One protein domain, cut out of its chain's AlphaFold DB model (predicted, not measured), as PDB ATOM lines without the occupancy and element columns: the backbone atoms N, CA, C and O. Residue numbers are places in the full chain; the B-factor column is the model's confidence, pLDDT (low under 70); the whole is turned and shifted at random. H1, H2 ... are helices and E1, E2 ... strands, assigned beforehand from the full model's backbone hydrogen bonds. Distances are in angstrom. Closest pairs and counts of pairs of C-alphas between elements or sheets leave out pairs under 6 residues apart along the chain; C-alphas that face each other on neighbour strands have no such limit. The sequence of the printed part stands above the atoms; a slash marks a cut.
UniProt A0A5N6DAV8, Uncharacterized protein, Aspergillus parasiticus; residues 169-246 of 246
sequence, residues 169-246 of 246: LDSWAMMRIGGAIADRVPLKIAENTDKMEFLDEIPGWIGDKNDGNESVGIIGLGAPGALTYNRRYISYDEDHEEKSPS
ATOM      1  N   LEU A 169     131.889 179.184 161.090       79.94
ATOM      2  CA  LEU A 169     130.444 179.238 160.868       79.94
ATOM      3  C   LEU A 169     129.740 179.131 162.227       79.94
ATOM      4  O   LEU A 169     129.384 178.042 162.671       79.94
ATOM      5  N   ASP A 170     129.614 180.257 162.917       82.25
ATOM      6  CA  ASP A 170     128.920 180.364 164.194       82.25
ATOM      7  C   ASP A 170     127.467 180.840 164.013       82.25
ATOM      8  O   ASP A 170     127.019 181.202 162.921       82.25
ATOM      9  N   SER A 171     126.701 180.824 165.109       84.88
ATOM     10  CA  SER A 171     125.310 181.306 165.117       84.88
ATOM     11  C   SER A 171     125.191 182.753 164.628       84.88
ATOM     12  O   SER A 171     124.193 183.120 164.010       84.88
ATOM     13  N   TRP A 172     126.234 183.556 164.835       82.06
ATOM     14  CA  TRP A 172     126.311 184.936 164.385       82.06
ATOM     15  C   TRP A 172     126.518 185.052 162.872       82.06
ATOM     16  O   TRP A 172     125.800 185.807 162.215       82.06
ATOM     17  N   ALA A 173     127.425 184.269 162.282       80.62
ATOM     18  CA  ALA A 173     127.578 184.166 160.835       80.62
ATOM     19  C   ALA A 173     126.277 183.683 160.181       80.62
ATOM     20  O   ALA A 173     125.840 184.263 159.189       80.62
ATOM     21  N   MET A 174     125.609 182.691 160.776       84.62
ATOM     22  CA  MET A 174     124.307 182.219 160.302       84.62
ATOM     23  C   MET A 174     123.233 183.314 160.392       84.62
ATOM     24  O   MET A 174     122.467 183.494 159.446       84.62
ATOM     25  N   MET A 175     123.217 184.100 161.474       84.06
ATOM     26  CA  MET A 175     122.317 185.246 161.619       84.06
ATOM     27  C   MET A 175     122.603 186.337 160.581       84.06
ATOM     28  O   MET A 175     121.666 186.898 160.025       84.06
ATOM     29  N   ARG A 176     123.875 186.621 160.272       81.50
ATOM     30  CA  ARG A 176     124.268 187.595 159.239       81.50
ATOM     31  C   ARG A 176     123.834 187.153 157.840       81.50
ATOM     32  O   ARG A 176     123.318 187.977 157.093       81.50
ATOM     33  N   ILE A 177     123.986 185.868 157.504       84.62
ATOM     34  CA  ILE A 177     123.485 185.306 156.236       84.62
ATOM     35  C   ILE A 177     121.955 185.412 156.186       84.62
ATOM     36  O   ILE A 177     121.404 185.901 155.204       84.62
ATOM     37  N   GLY A 178     121.276 185.002 157.264       82.88
ATOM     38  CA  GLY A 178     119.819 185.073 157.373       82.88
ATOM     39  C   GLY A 178     119.287 186.505 157.282       82.88
ATOM     40  O   GLY A 178     118.318 186.752 156.576       82.88
ATOM     41  N   GLY A 179     119.954 187.462 157.926       82.06
ATOM     42  CA  GLY A 179     119.630 188.885 157.850       82.06
ATOM     43  C   GLY A 179     119.863 189.467 156.456       82.06
ATOM     44  O   GLY A 179     119.016 190.198 155.955       82.06
ATOM     45  N   ALA A 180     120.956 189.089 155.784       79.44
ATOM     46  CA  ALA A 180     121.247 189.536 154.421       79.44
ATOM     47  C   ALA A 180     120.221 189.041 153.385       79.44
ATOM     48  O   ALA A 180     120.081 189.651 152.325       79.44
ATOM     49  N   ILE A 181     119.514 187.947 153.683       78.81
ATOM     50  CA  ILE A 181     118.502 187.351 152.805       78.81
ATOM     51  C   ILE A 181     117.064 187.602 153.289       78.81
ATOM     52  O   ILE A 181     116.120 187.282 152.570       78.81
ATOM     53  N   ALA A 182     116.878 188.201 154.471       76.88
ATOM     54  CA  ALA A 182     115.578 188.342 155.134       76.88
ATOM     55  C   ALA A 182     114.534 189.069 154.271       76.88
ATOM     56  O   ALA A 182     113.378 188.655 154.225       76.88
ATOM     57  N   ASP A 183     114.950 190.093 153.523       72.44
ATOM     58  CA  ASP A 183     114.057 190.843 152.629       72.44
ATOM     59  C   ASP A 183     113.595 190.017 151.419       72.44
ATOM     60  O   ASP A 183     112.536 190.276 150.845       72.44
ATOM     61  N   ARG A 184     114.383 189.009 151.023       70.88
ATOM     62  CA  ARG A 184     114.101 188.128 149.879       70.88
ATOM     63  C   ARG A 184     113.375 186.845 150.280       70.88
ATOM     64  O   ARG A 184     112.763 186.212 149.427       70.88
ATOM     65  N   VAL A 185     113.409 186.477 151.563       72.12
ATOM     66  CA  VAL A 185     112.805 185.248 152.098       72.12
ATOM     67  C   VAL A 185     111.690 185.609 153.080       72.12
ATOM     68  O   VAL A 185     111.906 185.631 154.293       72.12
ATOM     69  N   PRO A 186     110.471 185.913 152.593       68.69
ATOM     70  CA  PRO A 186     109.373 186.251 153.483       68.69
ATOM     71  C   PRO A 186     109.016 185.038 154.352       68.69
ATOM     72  O   PRO A 186     108.799 183.942 153.835       68.69
ATOM     73  N   LEU A 187     108.885 185.244 155.667       69.88
ATOM     74  CA  LEU A 187     108.412 184.229 156.620       69.88
ATOM     75  C   LEU A 187     106.912 183.959 156.417       69.88
ATOM     76  O   LEU A 187     106.057 184.409 157.178       69.88
ATOM     77  N   LYS A 188     106.587 183.257 155.334       71.06
ATOM     78  CA  LYS A 188     105.237 182.832 154.958       71.06
ATOM     79  C   LYS A 188     105.183 181.310 154.942       71.06
ATOM     80  O   LYS A 188     106.169 180.650 154.625       71.06
ATOM     81  N   ILE A 189     104.019 180.755 155.269       69.62
ATOM     82  CA  ILE A 189     103.773 179.313 155.174       69.62
ATOM     83  C   ILE A 189     103.924 178.904 153.704       69.62
ATOM     84  O   ILE A 189     103.175 179.366 152.843       69.62
ATOM     85  N   ALA A 190     104.922 178.070 153.424       64.69
ATOM     86  CA  ALA A 190     105.188 177.540 152.096       64.69
ATOM     87  C   ALA A 190     104.287 176.322 151.851       64.69
ATOM     88  O   ALA A 190     104.629 175.206 152.227       64.69
ATOM     89  N   GLU A 191     103.116 176.536 151.249       68.62
ATOM     90  CA  GLU A 191     102.215 175.438 150.855       68.62
ATOM     91  C   GLU A 191     102.797 174.616 149.688       68.62
ATOM     92  O   GLU A 191     102.536 173.422 149.573       68.62
ATOM     93  N   ASN A 192     103.619 175.242 148.837       65.50
ATOM     94  CA  ASN A 192     104.311 174.587 147.734       65.50
ATOM     95  C   ASN A 192     105.733 175.153 147.580       65.50
ATOM     96  O   ASN A 192     105.912 176.310 147.194       65.50
ATOM     97  N   THR A 193     106.728 174.328 147.901       66.44
ATOM     98  CA  THR A 193     108.162 174.645 147.833       66.44
ATOM     99  C   THR A 193     108.668 174.863 146.409       66.44
ATOM    100  O   THR A 193     109.596 175.639 146.220       66.44
ATOM    101  N   ASP A 194     108.019 174.282 145.398       68.81
ATOM    102  CA  ASP A 194     108.463 174.361 143.996       68.81
ATOM    103  C   ASP A 194     108.198 175.739 143.364       68.81
ATOM    104  O   ASP A 194     108.638 176.020 142.253       68.81
ATOM    105  N   LYS A 195     107.468 176.622 144.059       64.69
ATOM    106  CA  LYS A 195     107.209 178.010 143.631       64.69
ATOM    107  C   LYS A 195     108.195 179.022 144.223       64.69
ATOM    108  O   LYS A 195     107.999 180.227 144.072       64.69
ATOM    109  N   MET A 196     109.224 178.559 144.932       65.62
ATOM    110  CA  MET A 196     110.234 179.410 145.563       65.62
ATOM    111  C   MET A 196     111.388 179.729 144.599       65.62
ATOM    112  O   MET A 196     112.537 179.400 144.866       65.62
ATOM    113  N   GLU A 197     111.080 180.414 143.492       71.00
ATOM    114  CA  GLU A 197     112.048 180.824 142.450       71.00
ATOM    115  C   GLU A 197     113.205 181.685 143.002       71.00
ATOM    116  O   GLU A 197     114.311 181.683 142.470       71.00
ATOM    117  N   PHE A 198     112.995 182.358 144.139       69.00
ATOM    118  CA  PHE A 198     114.016 183.189 144.784       69.00
ATOM    119  C   PHE A 198     115.243 182.403 145.279       69.00
ATOM    120  O   PHE A 198     116.308 182.998 145.442       69.00
ATOM    121  N   LEU A 199     115.110 181.099 145.568       69.00
ATOM    122  CA  LEU A 199     116.244 180.267 145.994       69.00
ATOM    123  C   LEU A 199     117.172 179.932 144.824       69.00
ATOM    124  O   LEU A 199     118.375 179.806 145.035       69.00
ATOM    125  N   ASP A 200     116.627 179.846 143.611       74.00
ATOM    126  CA  ASP A 200     117.400 179.601 142.392       74.00
ATOM    127  C   ASP A 200     118.084 180.883 141.884       74.00
ATOM    128  O   ASP A 200     119.112 180.821 141.210       74.00
ATOM    129  N   GLU A 201     117.547 182.059 142.228       74.31
ATOM    130  CA  GLU A 201     118.075 183.359 141.795       74.31
ATOM    131  C   GLU A 201     119.307 183.819 142.600       74.31
ATOM    132  O   GLU A 201     120.124 184.598 142.103       74.31
ATOM    133  N   ILE A 202     119.467 183.365 143.849       71.88
ATOM    134  CA  ILE A 202     120.526 183.853 144.742       71.88
ATOM    135  C   ILE A 202     121.720 182.887 144.722       71.88
ATOM    136  O   ILE A 202     121.610 181.766 145.218       71.88
ATOM    137  N   PRO A 203     122.902 183.313 144.233       74.31
ATOM    138  CA  PRO A 203     124.088 182.472 144.264       74.31
ATOM    139  C   PRO A 203     124.484 182.148 145.711       74.31
ATOM    140  O   PRO A 203     124.665 183.047 146.532       74.31
ATOM    141  N   GLY A 204     124.684 180.865 146.017       77.94
ATOM    142  CA  GLY A 204     125.020 180.371 147.360       77.94
ATOM    143  C   GLY A 204     126.463 180.618 147.824       77.94
ATOM    144  O   GLY A 204     126.986 179.834 148.612       77.94
ATOM    145  N   TRP A 205     127.134 181.660 147.332       82.38
ATOM    146  CA  TRP A 205     128.520 181.981 147.685       82.38
ATOM    147  C   TRP A 205     128.654 183.431 148.160       82.38
ATOM    148  O   TRP A 205     127.799 184.267 147.874       82.38
ATOM    149  N   ILE A 206     129.707 183.732 148.922       85.44
ATOM    150  CA  ILE A 206     129.964 185.064 149.485       85.44
ATOM    151  C   ILE A 206     131.176 185.677 148.783       85.44
ATOM    152  O   ILE A 206     132.235 185.052 148.741       85.44
ATOM    153  N   GLY A 207     131.023 186.903 148.283       85.38
ATOM    154  CA  GLY A 207     132.048 187.621 147.528       85.38
ATOM    155  C   GLY A 207     132.153 189.101 147.892       85.38
ATOM    156  O   GLY A 207     131.473 189.585 148.800       85.38
ATOM    157  N   ASP A 208     132.989 189.823 147.151       84.94
ATOM    158  CA  ASP A 208     133.119 191.280 147.205       84.94
ATOM    159  C   ASP A 208     132.147 191.960 146.231       84.94
ATOM    160  O   ASP A 208     132.140 191.684 145.027       84.94
ATOM    161  N   LYS A 209     131.333 192.887 146.745       82.38
ATOM    162  CA  LYS A 209     130.392 193.687 145.946       82.38
ATOM    163  C   LYS A 209     131.090 194.704 145.047       82.38
ATOM    164  O   LYS A 209     130.545 195.018 143.994       82.38
ATOM    165  N   ASN A 210     132.266 195.198 145.442       77.00
ATOM    166  CA  ASN A 210     132.945 196.307 144.758       77.00
ATOM    167  C   ASN A 210     134.005 195.845 143.745       77.00
ATOM    168  O   ASN A 210     134.791 196.666 143.266       77.00
ATOM    169  N   ASP A 211     134.023 194.547 143.424       68.81
ATOM    170  CA  ASP A 211     134.806 193.939 142.339       68.81
ATOM    171  C   ASP A 211     136.290 194.363 142.315       68.81
ATOM    172  O   ASP A 211     136.890 194.571 141.265       68.81
ATOM    173  N   GLY A 212     136.903 194.569 143.488       65.50
ATOM    174  CA  GLY A 212     138.328 194.928 143.566       65.50
ATOM    175  C   GLY A 212     138.699 196.394 143.311       65.50
ATOM    176  O   GLY A 212     139.845 196.757 143.571       65.50
ATOM    177  N   ASN A 213     137.780 197.249 142.853       68.06
ATOM    178  CA  ASN A 213     138.120 198.615 142.420       68.06
ATOM    179  C   ASN A 213     138.289 199.623 143.569       68.06
ATOM    180  O   ASN A 213     138.940 200.655 143.399       68.06
ATOM    181  N   GLU A 214     137.721 199.341 144.741       73.12
ATOM    182  CA  GLU A 214     137.790 200.224 145.908       73.12
ATOM    183  C   GLU A 214     138.801 199.743 146.956       73.12
ATOM    184  O   GLU A 214     139.013 198.541 147.146       73.12
ATOM    185  N   SER A 215     139.400 200.689 147.688       70.88
ATOM    186  CA  SER A 215     140.422 200.411 148.708       70.88
ATOM    187  C   SER A 215     139.915 199.577 149.889       70.88
ATOM    188  O   SER A 215     140.721 198.945 150.574       70.88
ATOM    189  N   VAL A 216     138.598 199.536 150.109       79.12
ATOM    190  CA  VAL A 216     137.936 198.692 151.109       79.12
ATOM    191  C   VAL A 216     136.817 197.912 150.420       79.12
ATOM    192  O   VAL A 216     136.011 198.496 149.701       79.12
ATOM    193  N   GLY A 217     136.801 196.588 150.592       80.62
ATOM    194  CA  GLY A 217     135.784 195.709 150.009       80.62
ATOM    195  C   GLY A 217     134.504 195.647 150.846       80.62
ATOM    196  O   GLY A 217     134.516 195.919 152.049       80.62
ATOM    197  N   ILE A 218     133.400 195.226 150.231       82.81
ATOM    198  CA  ILE A 218     132.119 195.019 150.919       82.81
ATOM    199  C   ILE A 218     131.672 193.582 150.697       82.81
ATOM    200  O   ILE A 218     131.408 193.169 149.571       82.81
ATOM    201  N   ILE A 219     131.536 192.830 151.787       85.06
ATOM    202  CA  ILE A 219     131.119 191.429 151.739       85.06
ATOM    203  C   ILE A 219     129.625 191.346 151.383       85.06
ATOM    204  O   ILE A 219     128.790 192.048 151.958       85.06
ATOM    205  N   GLY A 220     129.267 190.473 150.440       83.50
ATOM    206  CA  GLY A 220     127.883 190.238 150.032       83.50
ATOM    207  C   GLY A 220     127.609 188.801 149.599       83.50
ATOM    208  O   GLY A 220     128.462 188.145 149.008       83.50
ATOM    209  N   LEU A 221     126.389 188.327 149.869       83.62
ATOM    210  CA  LEU A 221     125.875 187.068 149.326       83.62
ATOM    211  C   LEU A 221     125.599 187.237 147.824       83.62
ATOM    212  O   LEU A 221     124.892 188.167 147.433       83.62
ATOM    213  N   GLY A 222     126.176 186.367 146.997       79.12
ATOM    214  CA  GLY A 222     126.057 186.406 145.541       79.12
ATOM    215  C   GLY A 222     126.699 187.626 144.878       79.12
ATOM    216  O   GLY A 222     126.253 188.045 143.812       79.12
ATOM    217  N   ALA A 223     127.697 188.238 145.517       83.12
ATOM    218  CA  ALA A 223     128.430 189.363 144.946       83.12
ATOM    219  C   ALA A 223     129.273 188.928 143.725       83.12
ATOM    220  O   ALA A 223     129.638 187.766 143.657       83.12
ATOM    221  N   PRO A 224     129.585 189.806 142.756       79.94
ATOM    222  CA  PRO A 224     130.262 189.409 141.516       79.94
ATOM    223  C   PRO A 224     131.762 189.096 141.679       79.94
ATOM    224  O   PRO A 224     132.287 188.277 140.927       79.94
ATOM    225  N   GLY A 225     132.449 189.726 142.640       81.62
ATOM    226  CA  GLY A 225     133.897 189.604 142.819       81.62
ATOM    227  C   GLY A 225     134.297 188.540 143.843       81.62
ATOM    228  O   GLY A 225     133.631 188.358 144.862       81.62
ATOM    229  N   ALA A 226     135.411 187.843 143.610       80.94
ATOM    230  CA  ALA A 226     136.000 186.948 144.609       80.94
ATOM    231  C   ALA A 226     136.613 187.740 145.780       80.94
ATOM    232  O   ALA A 226     137.056 188.878 145.611       80.94
ATOM    233  N   LEU A 227     136.663 187.129 146.966       82.06
ATOM    234  CA  LEU A 227     137.409 187.685 148.095       82.06
ATOM    235  C   LEU A 227     138.917 187.632 147.795       82.06
ATOM    236  O   LEU A 227     139.390 186.669 147.190       82.06
ATOM    237  N   THR A 228     139.639 188.689 148.172       80.56
ATOM    238  CA  THR A 228     141.090 188.828 147.990       80.56
ATOM    239  C   THR A 228     141.892 188.899 149.290       80.56
ATOM    240  O   THR A 228     141.557 189.629 150.234       80.56
ATOM    241  N   TYR A 229     143.002 188.153 149.293       69.94
ATOM    242  CA  TYR A 229     143.829 187.906 150.464       69.94
ATOM    243  C   TYR A 229     144.507 189.204 150.862       69.94
ATOM    244  O   TYR A 229     145.019 189.932 150.011       69.94
ATOM    245  N   ASN A 230     144.543 189.481 152.167       72.69
ATOM    246  CA  ASN A 230     145.142 190.695 152.722       72.69
ATOM    247  C   ASN A 230     144.424 192.004 152.321       72.69
ATOM    248  O   ASN A 230     144.987 193.092 152.460       72.69
ATOM    249  N   ARG A 231     143.175 191.926 151.841       76.44
ATOM    250  CA  ARG A 231     142.320 193.102 151.643       76.44
ATOM    251  C   ARG A 231     141.457 193.372 152.873       76.44
ATOM    252  O   ARG A 231     140.963 192.452 153.519       76.44
ATOM    253  N   ARG A 232     141.257 194.656 153.178       80.06
ATOM    254  CA  ARG A 232     140.354 195.113 154.241       80.06
ATOM    255  C   ARG A 232     138.915 195.164 153.731       80.06
ATOM    256  O   ARG A 232     138.670 195.675 152.637       80.06
ATOM    257  N   TYR A 233     137.983 194.675 154.541       82.12
ATOM    258  CA  TYR A 233     136.544 194.748 154.291       82.12
ATOM    259  C   TYR A 233     135.881 195.617 155.357       82.12
ATOM    260  O   TYR A 233     136.379 195.687 156.477       82.12
ATOM    261  N   ILE A 234     134.785 196.290 155.005       80.69
ATOM    262  CA  ILE A 234     134.075 197.184 155.930       80.69
ATOM    263  C   ILE A 234     133.572 196.390 157.153       80.69
ATOM    264  O   ILE A 234     132.802 195.438 157.001       80.69
ATOM    265  N   SER A 235     134.005 196.795 158.351       71.56
ATOM    266  CA  SER A 235     133.441 196.405 159.652       71.56
ATOM    267  C   SER A 235     132.341 197.387 160.076       71.56
ATOM    268  O   SER A 235     132.155 198.427 159.443       71.56
ATOM    269  N   TYR A 236     131.568 197.059 161.116       68.81
ATOM    270  CA  TYR A 236     130.541 197.976 161.621       68.81
ATOM    271  C   TYR A 236     131.186 199.256 162.164       68.81
ATOM    272  O   TYR A 236     132.280 199.203 162.715       68.81
ATOM    273  N   ASP A 237     130.487 200.389 162.055       61.19
ATOM    274  CA  ASP A 237     130.992 201.705 162.488       61.19
ATOM    275  C   ASP A 237     131.377 201.760 163.987       61.19
ATOM    276  O   ASP A 237     132.138 202.635 164.401       61.19
ATOM    277  N   GLU A 238     130.861 200.828 164.800       52.88
ATOM    278  CA  GLU A 238     131.157 200.688 166.235       52.88
ATOM    279  C   GLU A 238     132.481 199.958 166.520       52.88
ATOM    280  O   GLU A 238     133.058 200.114 167.599       52.88
ATOM    281  N   ASP A 239     132.999 199.209 165.546       50.94
ATOM    282  CA  ASP A 239     134.330 198.621 165.607       50.94
ATOM    283  C   ASP A 239     135.311 199.709 165.155       50.94
ATOM    284  O   ASP A 239     135.634 199.823 163.972       50.94
ATOM    285  N   HIS A 240     135.738 200.569 166.089       40.22
ATOM    286  CA  HIS A 240     136.777 201.582 165.877       40.22
ATOM    287  C   HIS A 240     138.129 200.939 165.522       40.22
ATOM    288  O   HIS A 240     139.089 200.992 166.291       40.22
ATOM    289  N   GLU A 241     138.243 200.358 164.336       45.16
ATOM    290  CA  GLU A 241     139.524 200.193 163.682       45.16
ATOM    291  C   GLU A 241     139.872 201.544 163.066       45.16
ATOM    292  O   GLU A 241     139.369 201.938 162.010       45.16
ATOM    293  N   GLU A 242     140.707 202.304 163.782       40.31
ATOM    294  CA  GLU A 242     141.359 203.480 163.223       40.31
ATOM    295  C   GLU A 242     141.891 203.123 161.833       40.31
ATOM    296  O   GLU A 242     142.689 202.197 161.657       40.31
ATOM    297  N   LYS A 243     141.462 203.893 160.827       41.44
ATOM    298  CA  LYS A 243     142.200 204.023 159.575       41.44
ATOM    299  C   LYS A 243     143.633 204.408 159.940       41.44
ATOM    300  O   LYS A 243     143.927 205.594 160.055       41.44
ATOM    301  N   SER A 244     144.528 203.431 160.089       30.78
ATOM    302  CA  SER A 244     145.953 203.722 160.027       30.78
ATOM    303  C   SER A 244     146.205 204.303 158.636       30.78
ATOM    304  O   SER A 244     145.895 203.630 157.640       30.78
ATOM    305  N   PRO A 245     146.684 205.554 158.544       44.19
ATOM    306  CA  PRO A 245     147.094 206.130 157.283       44.19
ATOM    307  C   PRO A 245     148.389 205.457 156.810       44.19
ATOM    308  O   PRO A 245     149.115 204.862 157.609       44.19
ATOM    309  N   SER A 246     148.640 205.635 155.511       34.22
ATOM    310  CA  SER A 246     149.783 205.202 154.685       34.22
ATOM    311  C   SER A 246     149.916 203.709 154.410       34.22
ATOM    312  O   SER A 246     150.316 202.958 155.320       34.22
TER     313      SER A 246
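AT A GLANCE: This is residues 169 to 246 of the 246 residues of an uncharacterized protein of Aspergillus parasiticus (UniProt A0A5N6DAV8). With little regular structure, this is a small hairpin, E1 and E2, among loops, with the last turns of H1 near E2. Residues 186 to 195 stick out as a loop at one end and residues 236 to 246 as a tail at the other. The 78 printed residues run H1, H2, E1, E2, mixed helices and strands holding only 21 residues; the sheet is antiparallel. The whole is loose, radius of gyration of the C-alphas 16.0 A, spanning 56 by 25 by 20 A.

IN THESE COORDINATES: H1, residues 171 to 181, is 15.3 A long from C-alpha 171 at (125.310, 181.306, 165.117). H2 is residues 198 to 201, E1 206 to 208, and E2 219 to 221, ending at C-alpha (125.875, 187.068, 149.326).

HOW THE PARTS SIT: In the hairpin, N 207 and O 220 are 2.9 A apart, within hydrogen-bond range. The closest C-alphas of H1 and E2, Ala 180 and Leu 221, are 7.3 A apart. H1 and H2 are apart. Every O i to N i+4 pair in H1 is within hydrogen-bond range; H2 is too short for one.

THE WHOLE: The printed part has no cut. The link H1 to H2, 16 residues, is long. Mean pLDDT of the printed part is 72.2; residues 236 to 246 are among those under 70.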